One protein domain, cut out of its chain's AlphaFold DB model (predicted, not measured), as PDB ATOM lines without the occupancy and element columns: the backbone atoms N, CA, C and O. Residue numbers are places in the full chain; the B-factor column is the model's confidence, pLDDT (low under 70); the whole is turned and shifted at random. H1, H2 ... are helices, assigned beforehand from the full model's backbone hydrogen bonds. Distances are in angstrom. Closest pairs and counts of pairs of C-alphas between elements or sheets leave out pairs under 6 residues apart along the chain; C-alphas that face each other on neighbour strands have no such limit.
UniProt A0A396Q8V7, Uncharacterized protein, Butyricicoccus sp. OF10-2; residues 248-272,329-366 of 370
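What this domain is: This is residues 248 to 272 and 329 to 366 of the 370 residues of an uncharacterized protein of Butyricicoccus sp. OF10-2 (UniProt A0A396Q8V7). Two long helices, H1 and H2, cross as a narrow X, and residues 329 to 340 run as an extended strip past H2 on its side away from H1. The strip then turns back at residues 341 to 345 into H2. The printed part has 63 residues with two named helices, H1 then H2, and no named strand; its class is all helix. It is only just loose, close to compact, with a radius of gyration of the C-alphas of 13.1 A, and elongated, spanning 41 by 23 by 14 A.

How they stand to each other: H1, residues 248 to 269, touches H2, residues 346 to 365; the closest C-alphas are those of Leu 257 and Ala 353, 4.6 A apart. They run the same way at a steep tilt of 40 degrees. In both, every O i to N i+4 pair is within hydrogen-bond range.

Where its parts are: H1 begins at C-alpha 248 (132.943, 87.454, 149.911) and is 31.5 A long. H2 is 28.3 A long and ends at C-alpha 365 (151.568, 107.818, 135.036).

The domain as a whole: The C-alphas farthest apart, of Tyr 272 and Gly 341, are 41.8 A apart. Residues 273 to 328 are not printed; C-alphas 272 and 329 are 15.5 A apart across this cut. Residues 271, 272 and 329 have pLDDT under 70.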
ATOM      1  N   THR A 248     133.679  87.363 151.183       86.94
ATOM      2  CA  THR A 248     132.943  87.454 149.911       86.94
ATOM      3  C   THR A 248     133.006  88.845 149.282       86.94
ATOM      4  O   THR A 248     133.163  88.974 148.071       86.94
ATOM      5  N   TYR A 249     132.984  89.905 150.094       87.44
ATOM      6  CA  TYR A 249     133.058  91.280 149.600       87.44
ATOM      7  C   TYR A 249     134.413  91.594 148.950       87.44
ATOM      8  O   TYR A 249     134.476  92.202 147.879       87.44
ATOM      9  N   LEU A 250     135.514  91.140 149.559       88.00
ATOM     10  CA  LEU A 250     136.847  91.276 148.962       88.00
ATOM     11  C   LEU A 250     137.001  90.412 147.712       88.00
ATOM     12  O   LEU A 250     137.680  90.825 146.767       88.00
ATOM     13  N   GLN A 251     136.368  89.240 147.677       89.06
ATOM     14  CA  GLN A 251     136.348  88.391 146.491       89.06
ATOM     15  C   GLN A 251     135.672  89.101 145.309       89.06
ATOM     16  O   GLN A 251     136.231  89.117 144.210       89.06
ATOM     17  N   ASP A 252     134.531  89.757 145.535       88.88
ATOM     18  CA  ASP A 252     133.824  90.508 144.495       88.88
ATOM     19  C   ASP A 252     134.631  91.719 144.009       88.88
ATOM     20  O   ASP A 252     134.770  91.917 142.798       88.88
ATOM     21  N   ILE A 253     135.255  92.478 144.921       90.88
ATOM     22  CA  ILE A 253     136.173  93.571 144.551       90.88
ATOM     23  C   ILE A 253     137.329  93.033 143.703       90.88
ATOM     24  O   ILE A 253     137.651  93.610 142.665       90.88
ATOM     25  N   THR A 254     137.934  91.917 144.109       91.69
ATOM     26  CA  THR A 254     139.063  91.298 143.397       91.69
ATOM     27  C   THR A 254     138.655  90.842 141.999       91.69
ATOM     28  O   THR A 254     139.390  91.076 141.041       91.69
ATOM     29  N   ARG A 255     137.461  90.252 141.853       90.56
ATOM     30  CA  ARG A 255     136.911  89.834 140.556       90.56
ATOM     31  C   ARG A 255     136.736  91.031 139.617       90.56
ATOM     32  O   ARG A 255     137.140  90.959 138.457       90.56
ATOM     33  N   GLN A 256     136.160  92.130 140.105       91.44
ATOM     34  CA  GLN A 256     135.951  93.336 139.295       91.44
ATOM     35  C   GLN A 256     137.277  94.035 138.959       91.44
ATOM     36  O   GLN A 256     137.522  94.372 137.799       91.44
ATOM     37  N   LEU A 257     138.166  94.195 139.942       91.94
ATOM     38  CA  LEU A 257     139.470  94.837 139.761       91.94
ATOM     39  C   LEU A 257     140.361  94.042 138.802       91.94
ATOM     40  O   LEU A 257     141.009  94.634 137.940       91.94
ATOM     41  N   GLY A 258     140.361  92.713 138.908       89.94
ATOM     42  CA  GLY A 258     141.097  91.822 138.018       89.94
ATOM     43  C   GLY A 258     140.689  91.998 136.556       89.94
ATOM     44  O   GLY A 258     141.538  92.296 135.714       89.94
ATOM     45  N   ARG A 259     139.379  91.954 136.271       89.12
ATOM     46  CA  ARG A 259     138.822  92.237 134.933       89.12
ATOM     47  C   ARG A 259     139.230  93.620 134.421       89.12
ATOM     48  O   ARG A 259     139.636  93.768 133.269       89.12
ATOM     49  N   MET A 260     139.163  94.645 135.272       91.19
ATOM     50  CA  MET A 260     139.586  95.997 134.897       91.19
ATOM     51  C   MET A 260     141.085  96.055 134.583       91.19
ATOM     52  O   MET A 260     141.467  96.652 133.577       91.19
ATOM     53  N   LYS A 261     141.945  95.410 135.381       88.44
ATOM     54  CA  LYS A 261     143.391  95.345 135.123       88.44
ATOM     55  C   LYS A 261     143.710  94.617 133.819       88.44
ATOM     56  O   LYS A 261     144.597  95.067 133.093       88.44
ATOM     57  N   GLU A 262     142.981  93.559 133.468       85.81
ATOM     58  CA  GLU A 262     143.128  92.897 132.167       85.81
ATOM     59  C   GLU A 262     142.826  93.853 131.013       85.81
ATOM     60  O   GLU A 262     143.672  94.029 130.127       85.81
ATOM     61  N   VAL A 263     141.680  94.540 131.068       87.62
ATOM     62  CA  VAL A 263     141.289  95.551 130.076       87.62
ATOM     63  C   VAL A 263     142.333  96.665 130.001       87.62
ATOM     64  O   VAL A 263     142.774  97.028 128.911       87.62
ATOM     65  N   LEU A 264     142.803  97.173 131.142       84.81
ATOM     66  CA  LEU A 264     143.851  98.190 131.193       84.81
ATOM     67  C   LEU A 264     145.162  97.691 130.589       84.81
ATOM     68  O   LEU A 264     145.807  98.428 129.845       84.81
ATOM     69  N   SER A 265     145.557  96.445 130.847       83.25
ATOM     70  CA  SER A 265     146.753  95.849 130.253       83.25
ATOM     71  C   SER A 265     146.629  95.740 128.728       83.25
ATOM     72  O   SER A 265     147.582  96.055 128.009       83.25
ATOM     73  N   ALA A 266     145.451  95.367 128.220       82.19
ATOM     74  CA  ALA A 266     145.164  95.282 126.793       82.19
ATOM     75  C   ALA A 266     145.185  96.674 126.143       82.19
ATOM     76  O   ALA A 266     145.856  96.878 125.130       82.19
ATOM     77  N   LEU A 267     144.547  97.663 126.776       81.06
ATOM     78  CA  LEU A 267     144.579  99.060 126.342       81.06
ATOM     79  C   LEU A 267     146.005  99.621 126.335       81.06
ATOM     80  O   LEU A 267     146.384 100.293 125.381       81.06
ATOM     81  N   ARG A 268     146.825  99.311 127.348       77.81
ATOM     82  CA  ARG A 268     148.243  99.706 127.412       77.81
ATOM     83  C   ARG A 268     149.052  99.073 126.275       77.81
ATOM     84  O   ARG A 268     149.831  99.773 125.631       77.81
ATOM     85  N   LYS A 269     148.845  97.782 125.987       74.25
ATOM     86  CA  LYS A 269     149.480  97.081 124.851       74.25
ATOM     87  C   LYS A 269     149.083  97.697 123.500       74.25
ATOM     88  O   LYS A 269     149.914  97.732 122.595       74.25
ATOM     89  N   ASN A 270     147.866  98.232 123.401       71.38
ATOM     90  CA  ASN A 270     147.300  98.841 122.193       71.38
ATOM     91  C   ASN A 270     147.426 100.381 122.145       71.38
ATOM     92  O   ASN A 270     146.924 101.003 121.216       71.38
ATOM     93  N   ALA A 271     148.103 101.023 123.104       63.84
ATOM     94  CA  ALA A 271     148.183 102.490 123.222       63.84
ATOM     95  C   ALA A 271     149.131 103.176 122.210       63.84
ATOM     96  O   ALA A 271     149.478 104.353 122.372       63.84
ATOM     97  N   TYR A 272     149.577 102.448 121.187       64.56
ATOM     98  CA  TYR A 272     150.518 102.913 120.171       64.56
ATOM     99  C   TYR A 272     149.793 103.137 118.844       64.56
ATOM    100  O   TYR A 272     148.948 102.338 118.455       64.56
ATOM    101  N   GLY A 329     145.104 113.799 127.499       67.69
ATOM    102  CA  GLY A 329     145.283 114.888 128.470       67.69
ATOM    103  C   GLY A 329     145.767 114.384 129.837       67.69
ATOM    104  O   GLY A 329     145.385 113.298 130.272       67.69
ATOM    105  N   ARG A 330     146.631 115.166 130.495       72.50
ATOM    106  CA  ARG A 330     147.201 114.869 131.818       72.50
ATOM    107  C   ARG A 330     146.644 115.856 132.845       72.50
ATOM    108  O   ARG A 330     146.819 117.055 132.669       72.50
ATOM    109  N   GLY A 331     146.014 115.353 133.901       83.56
ATOM    110  CA  GLY A 331     145.533 116.145 135.042       83.56
ATOM    111  C   GLY A 331     145.430 115.283 136.299       83.56
ATOM    112  O   GLY A 331     145.457 114.063 136.190       83.56
ATOM    113  N   ASP A 332     145.337 115.864 137.484       87.62
ATOM    114  CA  ASP A 332     145.129 115.073 138.706       87.62
ATOM    115  C   ASP A 332     143.705 114.484 138.741       87.62
ATOM    116  O   ASP A 332     142.808 114.985 138.056       87.62
ATOM    117  N   VAL A 333     143.506 113.377 139.465       89.69
ATOM    118  CA  VAL A 333     142.214 112.669 139.530       89.69
ATOM    119  C   VAL A 333     141.732 112.591 140.974       89.69
ATOM    120  O   VAL A 333     142.495 112.200 141.851       89.69
ATOM    121  N   ILE A 334     140.465 112.943 141.191       91.44
ATOM    122  CA  ILE A 334     139.769 112.826 142.478       91.44
ATOM    123  C   ILE A 334     138.589 111.877 142.272       91.44
ATOM    124  O   ILE A 334     137.799 112.094 141.347       91.44
ATOM    125  N   VAL A 335     138.473 110.832 143.093       92.00
ATOM    126  CA  VAL A 335     137.375 109.856 142.999       92.00
ATOM    127  C   VAL A 335     136.493 109.927 144.242       92.00
ATOM    128  O   VAL A 335     136.872 109.480 145.317       92.00
ATOM    129  N   CYS A 336     135.270 110.434 144.078       91.44
ATOM    130  CA  CYS A 336     134.257 110.430 145.131       91.44
ATOM    131  C   CYS A 336     133.357 109.198 144.975       91.44
ATOM    132  O   CYS A 336     132.607 109.103 144.002       91.44
ATOM    133  N   LEU A 337     133.434 108.262 145.923       89.44
ATOM    134  CA  LEU A 337     132.570 107.080 145.969       89.44
ATOM    135  C   LEU A 337     131.408 107.299 146.940       89.44
ATOM    136  O   LEU A 337     131.615 107.769 148.056       89.44
ATOM    137  N   ASP A 338     130.201 106.927 146.518       87.12
ATOM    138  CA  ASP A 338     129.018 106.920 147.377       87.12
ATOM    139  C   ASP A 338     128.908 105.593 148.149       87.12
ATOM    140  O   ASP A 338     128.844 104.519 147.542       87.12
ATOM    141  N   GLU A 339     128.857 105.675 149.480       83.38
ATOM    142  CA  GLU A 339     128.673 104.542 150.401       83.38
ATOM    143  C   GLU A 339     127.242 104.473 150.972       83.38
ATOM    144  O   GLU A 339     126.991 103.818 151.984       83.38
ATOM    145  N   SER A 340     126.284 105.153 150.336       86.25
ATOM    146  CA  SER A 340     124.870 105.052 150.688       86.25
ATOM    147  C   SER A 340     124.333 103.618 150.555       86.25
ATOM    148  O   SER A 340     124.779 102.817 149.733       86.25
ATOM    149  N   GLY A 341     123.306 103.278 151.342       77.75
ATOM    150  CA  GLY A 341     122.711 101.933 151.336       77.75
ATOM    151  C   GLY A 341     122.165 101.481 149.970       77.75
ATOM    152  O   GLY A 341     122.045 100.281 149.732       77.75
ATOM    153  N   SER A 342     121.880 102.416 149.055       75.38
ATOM    154  CA  SER A 342     121.416 102.135 147.690       75.38
ATOM    155  C   SER A 342     122.485 101.573 146.751       75.38
ATOM    156  O   SER A 342     122.129 101.005 145.720       75.38
ATOM    157  N   THR A 343     123.777 101.702 147.073       74.25
ATOM    158  CA  THR A 343     124.874 101.173 146.238       74.25
ATOM    159  C   THR A 343     125.405  99.827 146.730       74.25
ATOM    160  O   THR A 343     126.368  99.307 146.168       74.25
ATOM    161  N   ASN A 344     124.782  99.233 147.752       76.81
ATOM    162  CA  ASN A 344     125.292  98.024 148.384       76.81
ATOM    163  C   ASN A 344     125.336  96.815 147.422       76.81
ATOM    164  O   ASN A 344     124.563  96.719 146.469       76.81
ATOM    165  N   GLY A 345     126.248  95.880 147.685       81.12
ATOM    166  CA  GLY A 345     126.489  94.712 146.834       81.12
ATOM    167  C   GLY A 345     127.435  95.000 145.663       81.12
ATOM    168  O   GLY A 345     128.481  95.633 145.837       81.12
ATOM    169  N   GLU A 346     127.086  94.515 144.468       82.19
ATOM    170  CA  GLU A 346     127.968  94.545 143.288       82.19
ATOM    171  C   GLU A 346     128.374  95.964 142.866       82.19
ATOM    172  O   GLU A 346     129.515  96.179 142.460       82.19
ATOM    173  N   ASN A 347     127.481  96.946 143.013       85.56
ATOM    174  CA  ASN A 347     127.747  98.334 142.627       85.56
ATOM    175  C   ASN A 347     128.845  98.969 143.495       85.56
ATOM    176  O   ASN A 347     129.744  99.631 142.970       85.56
ATOM    177  N   ALA A 348     128.828  98.721 144.807       86.94
ATOM    178  CA  ALA A 348     129.870  99.180 145.721       86.94
ATOM    179  C   ALA A 348     131.215  98.504 145.424       86.94
ATOM    180  O   ALA A 348     132.248  99.176 145.387       86.94
ATOM    181  N   ALA A 349     131.212  97.189 145.178       88.00
ATOM    182  CA  ALA A 349     132.425  96.456 144.817       88.00
ATOM    183  C   ALA A 349     133.020  96.969 143.496       88.00
ATOM    184  O   ALA A 349     134.227  97.197 143.405       88.00
ATOM    185  N   TRP A 350     132.170  97.222 142.498       90.62
ATOM    186  CA  TRP A 350     132.570  97.783 141.212       90.62
ATOM    187  C   TRP A 350     133.136  99.200 141.346       90.62
ATOM    188  O   TRP A 350     134.192  99.485 140.785       90.62
ATOM    189  N   GLY A 351     132.493 100.075 142.128       90.38
ATOM    190  CA  GLY A 351     132.974 101.439 142.371       90.38
ATOM    191  C   GLY A 351     134.346 101.466 143.050       90.38
ATOM    192  O   GLY A 351     135.244 102.188 142.611       90.38
ATOM    193  N   LYS A 352     134.557 100.617 144.064       91.88
ATOM    194  CA  LYS A 352     135.855 100.486 144.747       91.88
ATOM    195  C   LYS A 352     136.924  99.883 143.840       91.88
ATOM    196  O   LYS A 352     138.045 100.388 143.801       91.88
ATOM    197  N   ALA A 353     136.578  98.859 143.061       92.69
ATOM    198  CA  ALA A 353     137.470  98.302 142.050       92.69
ATOM    199  C   ALA A 353     137.869  99.356 141.005       92.69
ATOM    200  O   ALA A 353     139.044  99.455 140.657       92.69
ATOM    201  N   LEU A 354     136.928 100.192 140.556       92.06
ATOM    202  CA  LEU A 354     137.211 101.282 139.626       92.06
ATOM    203  C   LEU A 354     138.170 102.305 140.237       92.06
ATOM    204  O   LEU A 354     139.138 102.691 139.582       92.06
ATOM    205  N   ALA A 355     137.943 102.716 141.486       92.88
ATOM    206  CA  ALA A 355     138.833 103.642 142.182       92.88
ATOM    207  C   ALA A 355     140.263 103.086 142.281       92.88
ATOM    208  O   ALA A 355     141.211 103.779 141.915       92.88
ATOM    209  N   LEU A 356     140.418 101.813 142.664       92.38
ATOM    210  CA  LEU A 356     141.719 101.132 142.719       92.38
ATOM    211  C   LEU A 356     142.372 100.997 141.333       92.38
ATOM    212  O   LEU A 356     143.578 101.186 141.186       92.38
ATOM    213  N   ALA A 357     141.591 100.709 140.291       91.50
ATOM    214  CA  ALA A 357     142.093 100.635 138.922       91.50
ATOM    215  C   ALA A 357     142.586 102.004 138.422       91.50
ATOM    216  O   ALA A 357     143.632 102.100 137.778       91.50
ATOM    217  N   VAL A 358     141.861 103.080 138.736       90.12
ATOM    218  CA  VAL A 358     142.258 104.459 138.410       90.12
ATOM    219  C   VAL A 358     143.491 104.876 139.206       90.12
ATOM    220  O   VAL A 358     144.390 105.500 138.637       90.12
ATOM    221  N   GLN A 359     143.580 104.491 140.479       90.94
ATOM    222  CA  GLN A 359     144.768 104.696 141.302       90.94
ATOM    223  C   GLN A 359     145.995 104.019 140.678       90.94
ATOM    224  O   GLN A 359     147.038 104.660 140.556       90.94
ATOM    225  N   ASP A 360     145.863 102.774 140.205       88.38
ATOM    226  CA  ASP A 360     146.941 102.057 139.512       88.38
ATOM    227  C   ASP A 360     147.408 102.805 138.253       88.38
ATOM    228  O   ASP A 360     148.608 102.956 138.019       88.38
ATOM    229  N   ILE A 361     146.476 103.343 137.456       86.81
ATOM    230  CA  ILE A 361     146.810 104.187 136.296       86.81
ATOM    231  C   ILE A 361     147.561 105.446 136.739       86.81
ATOM    232  O   ILE A 361     148.576 105.790 136.134       86.81
ATOM    233  N   CYS A 362     147.082 106.131 137.778       88.62
ATOM    234  CA  CYS A 362     147.696 107.364 138.265       88.62
ATOM    235  C   CYS A 362     149.112 107.116 138.795       88.62
ATOM    236  O   CYS A 362     150.024 107.853 138.422       88.62
ATOM    237  N   ALA A 363     149.316 106.042 139.564       87.19
ATOM    238  CA  ALA A 363     150.626 105.627 140.058       87.19
ATOM    239  C   ALA A 363     151.602 105.342 138.904       87.19
ATOM    240  O   ALA A 363     152.721 105.854 138.896       87.19
ATOM    241  N   HIS A 364     151.156 104.616 137.875       83.25
ATOM    242  CA  HIS A 364     151.965 104.338 136.683       83.25
ATOM    243  C   HIS A 364     152.282 105.592 135.846       83.25
ATOM    244  O   HIS A 364     153.324 105.655 135.191       83.25
ATOM    245  N   GLU A 365     151.384 106.578 135.803       83.69
ATOM    246  CA  GLU A 365     151.568 107.818 135.036       83.69
ATOM    247  C   GLU A 365     152.278 108.934 135.820       83.69
ATOM    248  O   GLU A 365     152.630 109.954 135.215       83.69
ATOM    249  N   GLY A 366     152.499 108.745 137.126       83.94
ATOM    250  CA  GLY A 366     153.047 109.752 138.037       83.94
ATOM    251  C   GLY A 366     152.079 110.906 138.323       83.94
ATOM    252  O   GLY A 366     152.511 112.050 138.447       83.94
TER     253      GLY A 366